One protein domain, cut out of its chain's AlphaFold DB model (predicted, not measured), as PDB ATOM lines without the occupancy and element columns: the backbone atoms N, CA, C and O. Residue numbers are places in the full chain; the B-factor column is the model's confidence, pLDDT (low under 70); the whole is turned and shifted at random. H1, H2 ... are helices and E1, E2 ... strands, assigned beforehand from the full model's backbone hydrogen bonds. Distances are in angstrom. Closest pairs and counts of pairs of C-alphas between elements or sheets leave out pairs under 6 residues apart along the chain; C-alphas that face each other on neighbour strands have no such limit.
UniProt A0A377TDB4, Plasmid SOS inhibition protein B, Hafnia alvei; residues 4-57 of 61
ATOM      1  N   VAL A   4     -41.893   1.580  26.346       97.75
ATOM      2  CA  VAL A   4     -40.805   0.622  26.607       97.75
ATOM      3  C   VAL A   4     -39.975   1.031  27.826       97.75
ATOM      4  O   VAL A   4     -39.647   0.189  28.652       97.75
ATOM      5  N   GLU A   5     -39.665   2.321  27.975       97.50
ATOM      6  CA  GLU A   5     -38.907   2.812  29.134       97.50
ATOM      7  C   GLU A   5     -39.676   2.650  30.452       97.50
ATOM      8  O   GLU A   5     -39.052   2.461  31.494       97.50
ATOM      9  N   LEU A   6     -41.011   2.737  30.427       97.12
ATOM     10  CA  LEU A   6     -41.844   2.535  31.616       97.12
ATOM     11  C   LEU A   6     -41.864   1.062  32.034       97.12
ATOM     12  O   LEU A   6     -41.634   0.778  33.208       97.12
ATOM     13  N   GLU A   7     -42.061   0.145  31.081       97.06
ATOM     14  CA  GLU A   7     -41.990  -1.305  31.325       97.06
ATOM     15  C   GLU A   7     -40.626  -1.689  31.905       97.06
ATOM     16  O   GLU A   7     -40.536  -2.222  33.009       97.06
ATOM     17  N   GLN A   8     -39.542  -1.279  31.239       97.12
ATOM     18  CA  GLN A   8     -38.174  -1.553  31.687       97.12
ATOM     19  C   GLN A   8     -37.844  -0.960  33.060       97.12
ATOM     20  O   GLN A   8     -36.910  -1.415  33.720       97.12
ATOM     21  N   PHE A   9     -38.526   0.108  33.479       96.00
ATOM     22  CA  PHE A   9     -38.340   0.675  34.809       96.00
ATOM     23  C   PHE A   9     -39.075  -0.151  35.867       96.00
ATOM     24  O   PHE A   9     -38.487  -0.455  36.904       96.00
ATOM     25  N   ALA A  10     -40.322  -0.546  35.599       94.00
ATOM     26  CA  ALA A  10     -41.120  -1.378  36.499       94.00
ATOM     27  C   ALA A  10     -40.538  -2.797  36.663       94.00
ATOM     28  O   ALA A  10     -40.529  -3.332  37.770       94.00
ATOM     29  N   GLU A  11     -39.967  -3.376  35.602       94.38
ATOM     30  CA  GLU A  11     -39.322  -4.700  35.613       94.38
ATOM     31  C   GLU A  11     -38.064  -4.780  36.499       94.38
ATOM     32  O   GLU A  11     -37.603  -5.872  36.826       94.38
ATOM     33  N   ARG A  12     -37.517  -3.643  36.953       95.19
ATOM     34  CA  ARG A  12     -36.377  -3.613  37.895       95.19
ATOM     35  C   ARG A  12     -36.744  -4.094  39.298       95.19
ATOM     36  O   ARG A  12     -35.856  -4.275  40.127       95.19
ATOM     37  N   GLY A  13     -38.033  -4.276  39.563       92.75
ATOM     38  CA  GLY A  13     -38.556  -4.814  40.809       92.75
ATOM     39  C   GLY A  13     -39.514  -3.861  41.513       92.75
ATOM     40  O   GLY A  13     -39.729  -2.717  41.106       92.75
ATOM     41  N   GLN A  14     -40.082  -4.359  42.610       94.25
ATOM     42  CA  GLN A  14     -41.156  -3.699  43.348       94.25
ATOM     43  C   GLN A  14     -40.776  -2.297  43.847       94.25
ATOM     44  O   GLN A  14     -41.591  -1.384  43.745       94.25
ATOM     45  N   ASP A  15     -39.541  -2.086  44.309       95.94
ATOM     46  CA  ASP A  15     -39.093  -0.770  44.788       95.94
ATOM     47  C   ASP A  15     -39.081   0.278  43.667       95.94
ATOM     48  O   ASP A  15     -39.523   1.413  43.856       95.94
ATOM     49  N   TYR A  16     -38.633  -0.105  42.468       95.75
ATOM     50  CA  TYR A  16     -38.652   0.781  41.306       95.75
ATOM     51  C   TYR A  16     -40.081   1.048  40.845       95.75
ATOM     52  O   TYR A  16     -40.437   2.199  40.594       95.75
ATOM     53  N   ARG A  17     -40.929   0.016  40.803       95.44
ATOM     54  CA  ARG A  17     -42.356   0.188  40.510       95.44
ATOM     55  C   ARG A  17     -43.022   1.137  41.507       95.44
ATOM     56  O   ARG A  17     -43.750   2.035  41.100       95.44
ATOM     57  N   HIS A  18     -42.699   1.017  42.792       96.19
ATOM     58  CA  HIS A  18     -43.190   1.906  43.838       96.19
ATOM     59  C   HIS A  18     -42.743   3.356  43.612       96.19
ATOM     60  O   HIS A  18     -43.583   4.258  43.607       96.19
ATOM     61  N   VAL A  19     -41.458   3.595  43.339       97.00
ATOM     62  CA  VAL A  19     -40.948   4.939  43.014       97.00
ATOM     63  C   VAL A  19     -41.646   5.520  41.781       97.00
ATOM     64  O   VAL A  19     -42.015   6.699  41.786       97.00
ATOM     65  N   LEU A  20     -41.865   4.714  40.741       96.38
ATOM     66  CA  LEU A  20     -42.548   5.145  39.524       96.38
ATOM     67  C   LEU A  20     -44.012   5.518  39.806       96.38
ATOM     68  O   LEU A  20     -44.425   6.631  39.478       96.38
ATOM     69  N   SER A  21     -44.766   4.648  40.483       96.88
ATOM     70  CA  SER A  21     -46.156   4.899  40.889       96.88
ATOM     71  C   SER A  21     -46.284   6.154  41.762       96.88
ATOM     72  O   SER A  21     -47.137   7.005  41.506       96.88
ATOM     73  N   CYS A  22     -45.395   6.334  42.743       96.62
ATOM     74  CA  CYS A  22     -45.364   7.525  43.596       96.62
ATOM     75  C   CYS A  22     -45.014   8.802  42.822       96.62
ATOM     76  O   CYS A  22     -45.573   9.862  43.100       96.62
ATOM     77  N   SER A  23     -44.141   8.712  41.815       96.38
ATOM     78  CA  SER A  23     -43.812   9.852  40.953       96.38
ATOM     79  C   SER A  23     -45.023  10.310  40.135       96.38
ATOM     80  O   SER A  23     -45.249  11.514  40.008       96.38
ATOM     81  N   VAL A  24     -45.834   9.370  39.632       96.25
ATOM     82  CA  VAL A  24     -47.094   9.685  38.937       96.25
ATOM     83  C   VAL A  24     -48.119  10.277  39.906       96.25
ATOM     84  O   VAL A  24     -48.720  11.303  39.597       96.25
ATOM     85  N   LEU A  25     -48.284   9.691  41.098       95.75
ATOM     86  CA  LEU A  25     -49.176  10.225  42.134       95.75
ATOM     87  C   LEU A  25     -48.830  11.670  42.514       95.75
ATOM     88  O   LEU A  25     -49.728  12.496  42.647       95.75
ATOM     89  N   ASN A  26     -47.542  11.995  42.636       95.88
ATOM     90  CA  ASN A  26     -47.081  13.329  43.025       95.88
ATOM     91  C   ASN A  26     -47.450  14.431  42.012       95.88
ATOM     92  O   ASN A  26     -47.580  15.594  42.385       95.88
ATOM     93  N   ILE A  27     -47.622  14.085  40.732       95.94
ATOM     94  CA  ILE A  27     -48.021  15.039  39.682       95.94
ATOM     95  C   ILE A  27     -49.517  14.974  39.347       95.94
ATOM     96  O   ILE A  27     -50.029  15.835  38.627       95.94
ATOM     97  N   LEU A  28     -50.227  13.961  39.850       95.81
ATOM     98  CA  LEU A  28     -51.639  13.755  39.576       95.81
ATOM     99  C   LEU A  28     -52.491  14.747  40.376       95.81
ATOM    100  O   LEU A  28     -52.446  14.808  41.602       95.81
ATOM    101  N   LYS A  29     -53.351  15.491  39.677       96.12
ATOM    102  CA  LYS A  29     -54.380  16.317  40.319       96.12
ATOM    103  C   LYS A  29     -55.603  15.460  40.628       96.12
ATOM    104  O   LYS A  29     -56.444  15.249  39.758       96.12
ATOM    105  N   VAL A  30     -55.694  14.972  41.861       94.81
ATOM    106  CA  VAL A  30     -56.839  14.173  42.318       94.81
ATOM    107  C   VAL A  30     -58.071  15.076  42.483       94.81
ATOM    108  O   VAL A  30     -57.967  16.118  43.141       94.81
ATOM    109  N   PRO A  31     -59.238  14.716  41.909       95.44
ATOM    110  CA  PRO A  31     -60.468  15.474  42.107       95.44
ATOM    111  C   PRO A  31     -60.834  15.605  43.589       95.44
ATOM    112  O   PRO A  31     -60.612  14.695  44.393       95.44
ATOM    113  N   GLN A  32     -61.418  16.746  43.962       96.81
ATOM    114  CA  GLN A  32     -61.865  16.959  45.334       96.81
ATOM    115  C   GLN A  32     -62.902  15.902  45.720       96.81
ATOM    116  O   GLN A  32     -63.835  15.630  44.975       96.81
ATOM    117  N   GLY A  33     -62.745  15.333  46.914       96.94
ATOM    118  CA  GLY A  33     -63.660  14.307  47.401       96.94
ATOM    119  C   GLY A  33     -63.358  12.904  46.884       96.94
ATOM    120  O   GLY A  33     -64.112  12.009  47.234       96.94
ATOM    121  N   CYS A  34     -62.268  12.687  46.143       97.44
ATOM    122  CA  CYS A  34     -61.806  11.353  45.765       97.44
ATOM    123  C   CYS A  34     -60.631  10.868  46.630       97.44
ATOM    124  O   CYS A  34     -59.948  11.655  47.297       97.44
ATOM    125  N   VAL A  35     -60.410   9.558  46.601       96.12
ATOM    126  CA  VAL A  35     -59.201   8.857  47.044       96.12
ATOM    127  C   VAL A  35     -58.520   8.227  45.830       96.12
ATOM    128  O   VAL A  35     -59.162   8.014  44.800       96.12
ATOM    129  N   VAL A  36     -57.219   7.965  45.937       96.69
ATOM    130  CA  VAL A  36     -56.446   7.291  44.891       96.69
ATOM    131  C   VAL A  36     -55.617   6.175  45.510       96.69
ATOM    132  O   VAL A  36     -55.014   6.370  46.565       96.69
ATOM    133  N   GLU A  37     -55.571   5.033  44.838       96.00
ATOM    134  CA  GLU A  37     -54.699   3.913  45.178       96.00
ATOM    135  C   GLU A  37     -53.827   3.553  43.981       96.00
ATOM    136  O   GLU A  37     -54.267   3.609  42.830       96.00
ATOM    137  N   ALA A  38     -52.578   3.198  44.262       96.69
ATOM    138  CA  ALA A  38     -51.631   2.738  43.264       96.69
ATOM    139  C   ALA A  38     -51.357   1.248  43.427       96.69
ATOM    140  O   ALA A  38     -51.283   0.735  44.540       96.69
ATOM    141  N   GLU A  39     -51.145   0.581  42.301       95.50
ATOM    142  CA  GLU A  39     -50.603  -0.769  42.278       95.50
ATOM    143  C   GLU A  39     -49.089  -0.738  42.509       95.50
ATOM    144  O   GLU A  39     -48.363   0.027  41.856       95.50
ATOM    145  N   TYR A  40     -48.611  -1.602  43.401       91.75
ATOM    146  CA  TYR A  40     -47.190  -1.720  43.730       91.75
ATOM    147  C   TYR A  40     -46.631  -3.104  43.407       91.75
ATOM    148  O   TYR A  40     -45.441  -3.226  43.123       91.75
ATOM    149  N   GLY A  41     -47.482  -4.126  43.383       90.06
ATOM    150  CA  GLY A  41     -47.174  -5.461  42.899       90.06
ATOM    151  C   GLY A  41     -48.148  -5.861  41.800       90.06
ATOM    152  O   GLY A  41     -47.954  -5.539  40.630       90.06
ATOM    153  N   SER A  42     -49.186  -6.598  42.179       92.44
ATOM    154  CA  SER A  42     -50.206  -7.107  41.258       92.44
ATOM    155  C   SER A  42     -51.607  -7.054  41.865       92.44
ATOM    156  O   SER A  42     -52.470  -7.859  41.511       92.44
ATOM    157  N   GLU A  43     -51.832  -6.141  42.813       94.31
ATOM    158  CA  GLU A  43     -53.104  -5.960  43.518       94.31
ATOM    159  C   GLU A  43     -54.256  -5.671  42.544       94.31
ATOM    160  O   GLU A  43     -55.403  -6.038  42.803       94.31
ATOM    161  N   PHE A  44     -53.947  -5.058  41.396       95.44
ATOM    162  CA  PHE A  44     -54.887  -4.694  40.337       95.44
ATOM    163  C   PHE A  44     -54.681  -5.499  39.040       95.44
ATOM    164  O   PHE A  44     -55.274  -5.159  38.016       95.44
ATOM    165  N   GLY A  45     -53.909  -6.591  39.087       94.94
ATOM    166  CA  GLY A  45     -53.673  -7.518  37.974       94.94
ATOM    167  C   GLY A  45     -52.294  -7.413  37.315       94.94
ATOM    168  O   GLY A  45     -51.949  -8.273  36.509       94.94
ATOM    169  N   GLY A  46     -51.489  -6.406  37.653       93.62
ATOM    170  CA  GLY A  46     -50.089  -6.299  37.247       93.62
ATOM    171  C   GLY A  46     -49.861  -6.027  35.759       93.62
ATOM    172  O   GLY A  46     -48.762  -6.277  35.277       93.62
ATOM    173  N   LEU A  47     -50.877  -5.545  35.035       95.19
ATOM    174  CA  LEU A  47     -50.870  -5.458  33.567       95.19
ATOM    175  C   LEU A  47     -50.110  -4.255  33.000       95.19
ATOM    176  O   LEU A  47     -49.743  -4.275  31.829       95.19
ATOM    177  N   TYR A  48     -49.923  -3.206  33.800       96.38
ATOM    178  CA  TYR A  48     -49.293  -1.959  33.376       96.38
ATOM    179  C   TYR A  48     -48.169  -1.569  34.346       96.38
ATOM    180  O   TYR A  48     -48.267  -1.882  35.534       96.38
ATOM    181  N   PRO A  49     -47.145  -0.815  33.898       96.56
ATOM    182  CA  PRO A  49     -46.052  -0.345  34.757       96.56
ATOM    183  C   PRO A  49     -46.535   0.473  35.955       96.56
ATOM    184  O   PRO A  49     -45.956   0.410  37.037       96.56
ATOM    185  N   VAL A  50     -47.602   1.249  35.742       97.19
ATOM    186  CA  VAL A  50     -48.298   2.035  36.759       97.19
ATOM    187  C   VAL A  50     -49.795   1.895  36.527       97.19
ATOM    188  O   VAL A  50     -50.295   2.255  35.461       97.19
ATOM    189  N   THR A  51     -50.509   1.441  37.551       97.50
ATOM    190  CA  THR A  51     -51.974   1.431  37.590       97.50
ATOM    191  C   THR A  51     -52.416   2.291  38.765       97.50
ATOM    192  O   THR A  51     -51.978   2.053  39.889       97.50
ATOM    193  N   LEU A  52     -53.284   3.275  38.517       97.06
ATOM    194  CA  LEU A  52     -53.932   4.076  39.557       97.06
ATOM    195  C   LEU A  52     -55.443   3.880  39.475       97.06
ATOM    196  O   LEU A  52     -56.013   3.949  38.385       97.06
ATOM    197  N   ARG A  53     -56.090   3.686  40.621       97.06
ATOM    198  CA  ARG A  53     -57.548   3.672  40.738       97.06
ATOM    199  C   ARG A  53     -58.004   4.874  41.547       97.06
ATOM    200  O   ARG A  53     -57.390   5.205  42.556       97.06
ATOM    201  N   ILE A  54     -59.050   5.550  41.079       97.06
ATOM    202  CA  ILE A  54     -59.614   6.740  41.720       97.06
ATOM    203  C   ILE A  54     -61.083   6.455  41.997       97.06
ATOM    204  O   ILE A  54     -61.822   6.133  41.068       97.06
ATOM    205  N   ALA A  55     -61.507   6.645  43.240       97.31
ATOM    206  CA  ALA A  55     -62.903   6.511  43.642       97.31
ATOM    207  C   ALA A  55     -63.339   7.680  44.536       97.31
ATOM    208  O   ALA A  55     -62.490   8.330  45.157       97.31
ATOM    209  N   PRO A  56     -64.648   7.976  44.621       97.88
ATOM    210  CA  PRO A  56     -65.187   8.878  45.632       97.88
ATOM    211  C   PRO A  56     -64.791   8.456  47.055       97.88
ATOM    212  O   PRO A  56     -64.657   7.276  47.374       97.88
ATOM    213  N   LYS A  57     -64.623   9.425  47.958       96.00
ATOM    214  CA  LYS A  57     -64.383   9.167  49.383       96.00
ATOM    215  C   LYS A  57     -65.553   8.383  49.969       96.00
ATOM    216  O   LYS A  57     -66.689   8.842  49.917       96.00
TER     217      LYS A  57
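This is residues 4 to 57 of the 61 residues of the protein "Plasmid SOS inhibition protein B" of Hafnia alvei (UniProt A0A377TDB4). A narrow hairpin of two strands, E1 and E2, makes one end of an elongated domain, and two helices, H1 and H2, form a corner toward the other end. The loop of residues 39 to 51 joins the strands at their ends nearer the helices. The printed part has 54 residues, with two named helices and two named strands in the order H1, H2, E1, E2; the sheet is antiparallel and the class mixed, helices and strands. The whole is compact, with a radius of gyration of the C-alphas of 11.5 A, and spans 34 by 22 by 18 A.

E1, residues 34 to 38, is 13.6 A long; E2, residues 52 to 56, is 13.7 A and ends at C-alpha 56 (-65.187, 8.878, 45.632). H2, residues 14 to 27, is 20.3 A; H1, residues 4 to 10, is 10.1 A and begins at C-alpha 4 (-40.805, 0.622, 26.607).

E1 and E2 are antiparallel at 158 degrees, with N 35 and O 55 within hydrogen-bond range at 2.8 A. The closest C-alphas of H2 and E1, Ser 21 and Ala 38, are 6.3 A apart. H2, with residues 16 to 20 alone, touches H1; their closest C-alphas, Arg 17 and Ala 10, are 4.5 A apart. They run opposite ways at a steep tilt of 68 degrees, only just short of about perpendicular. H1 is apart from both strands. Every O i to N i+4 pair is within hydrogen-bond range in H1, and 9 of 10 in H2.

The two farthest C-alphas, Arg 12 and Gly 33, are 34.0 A apart. The printed part has no cut, the link E1 to E2 is long, and no printed residue is under 70 in pLDDT.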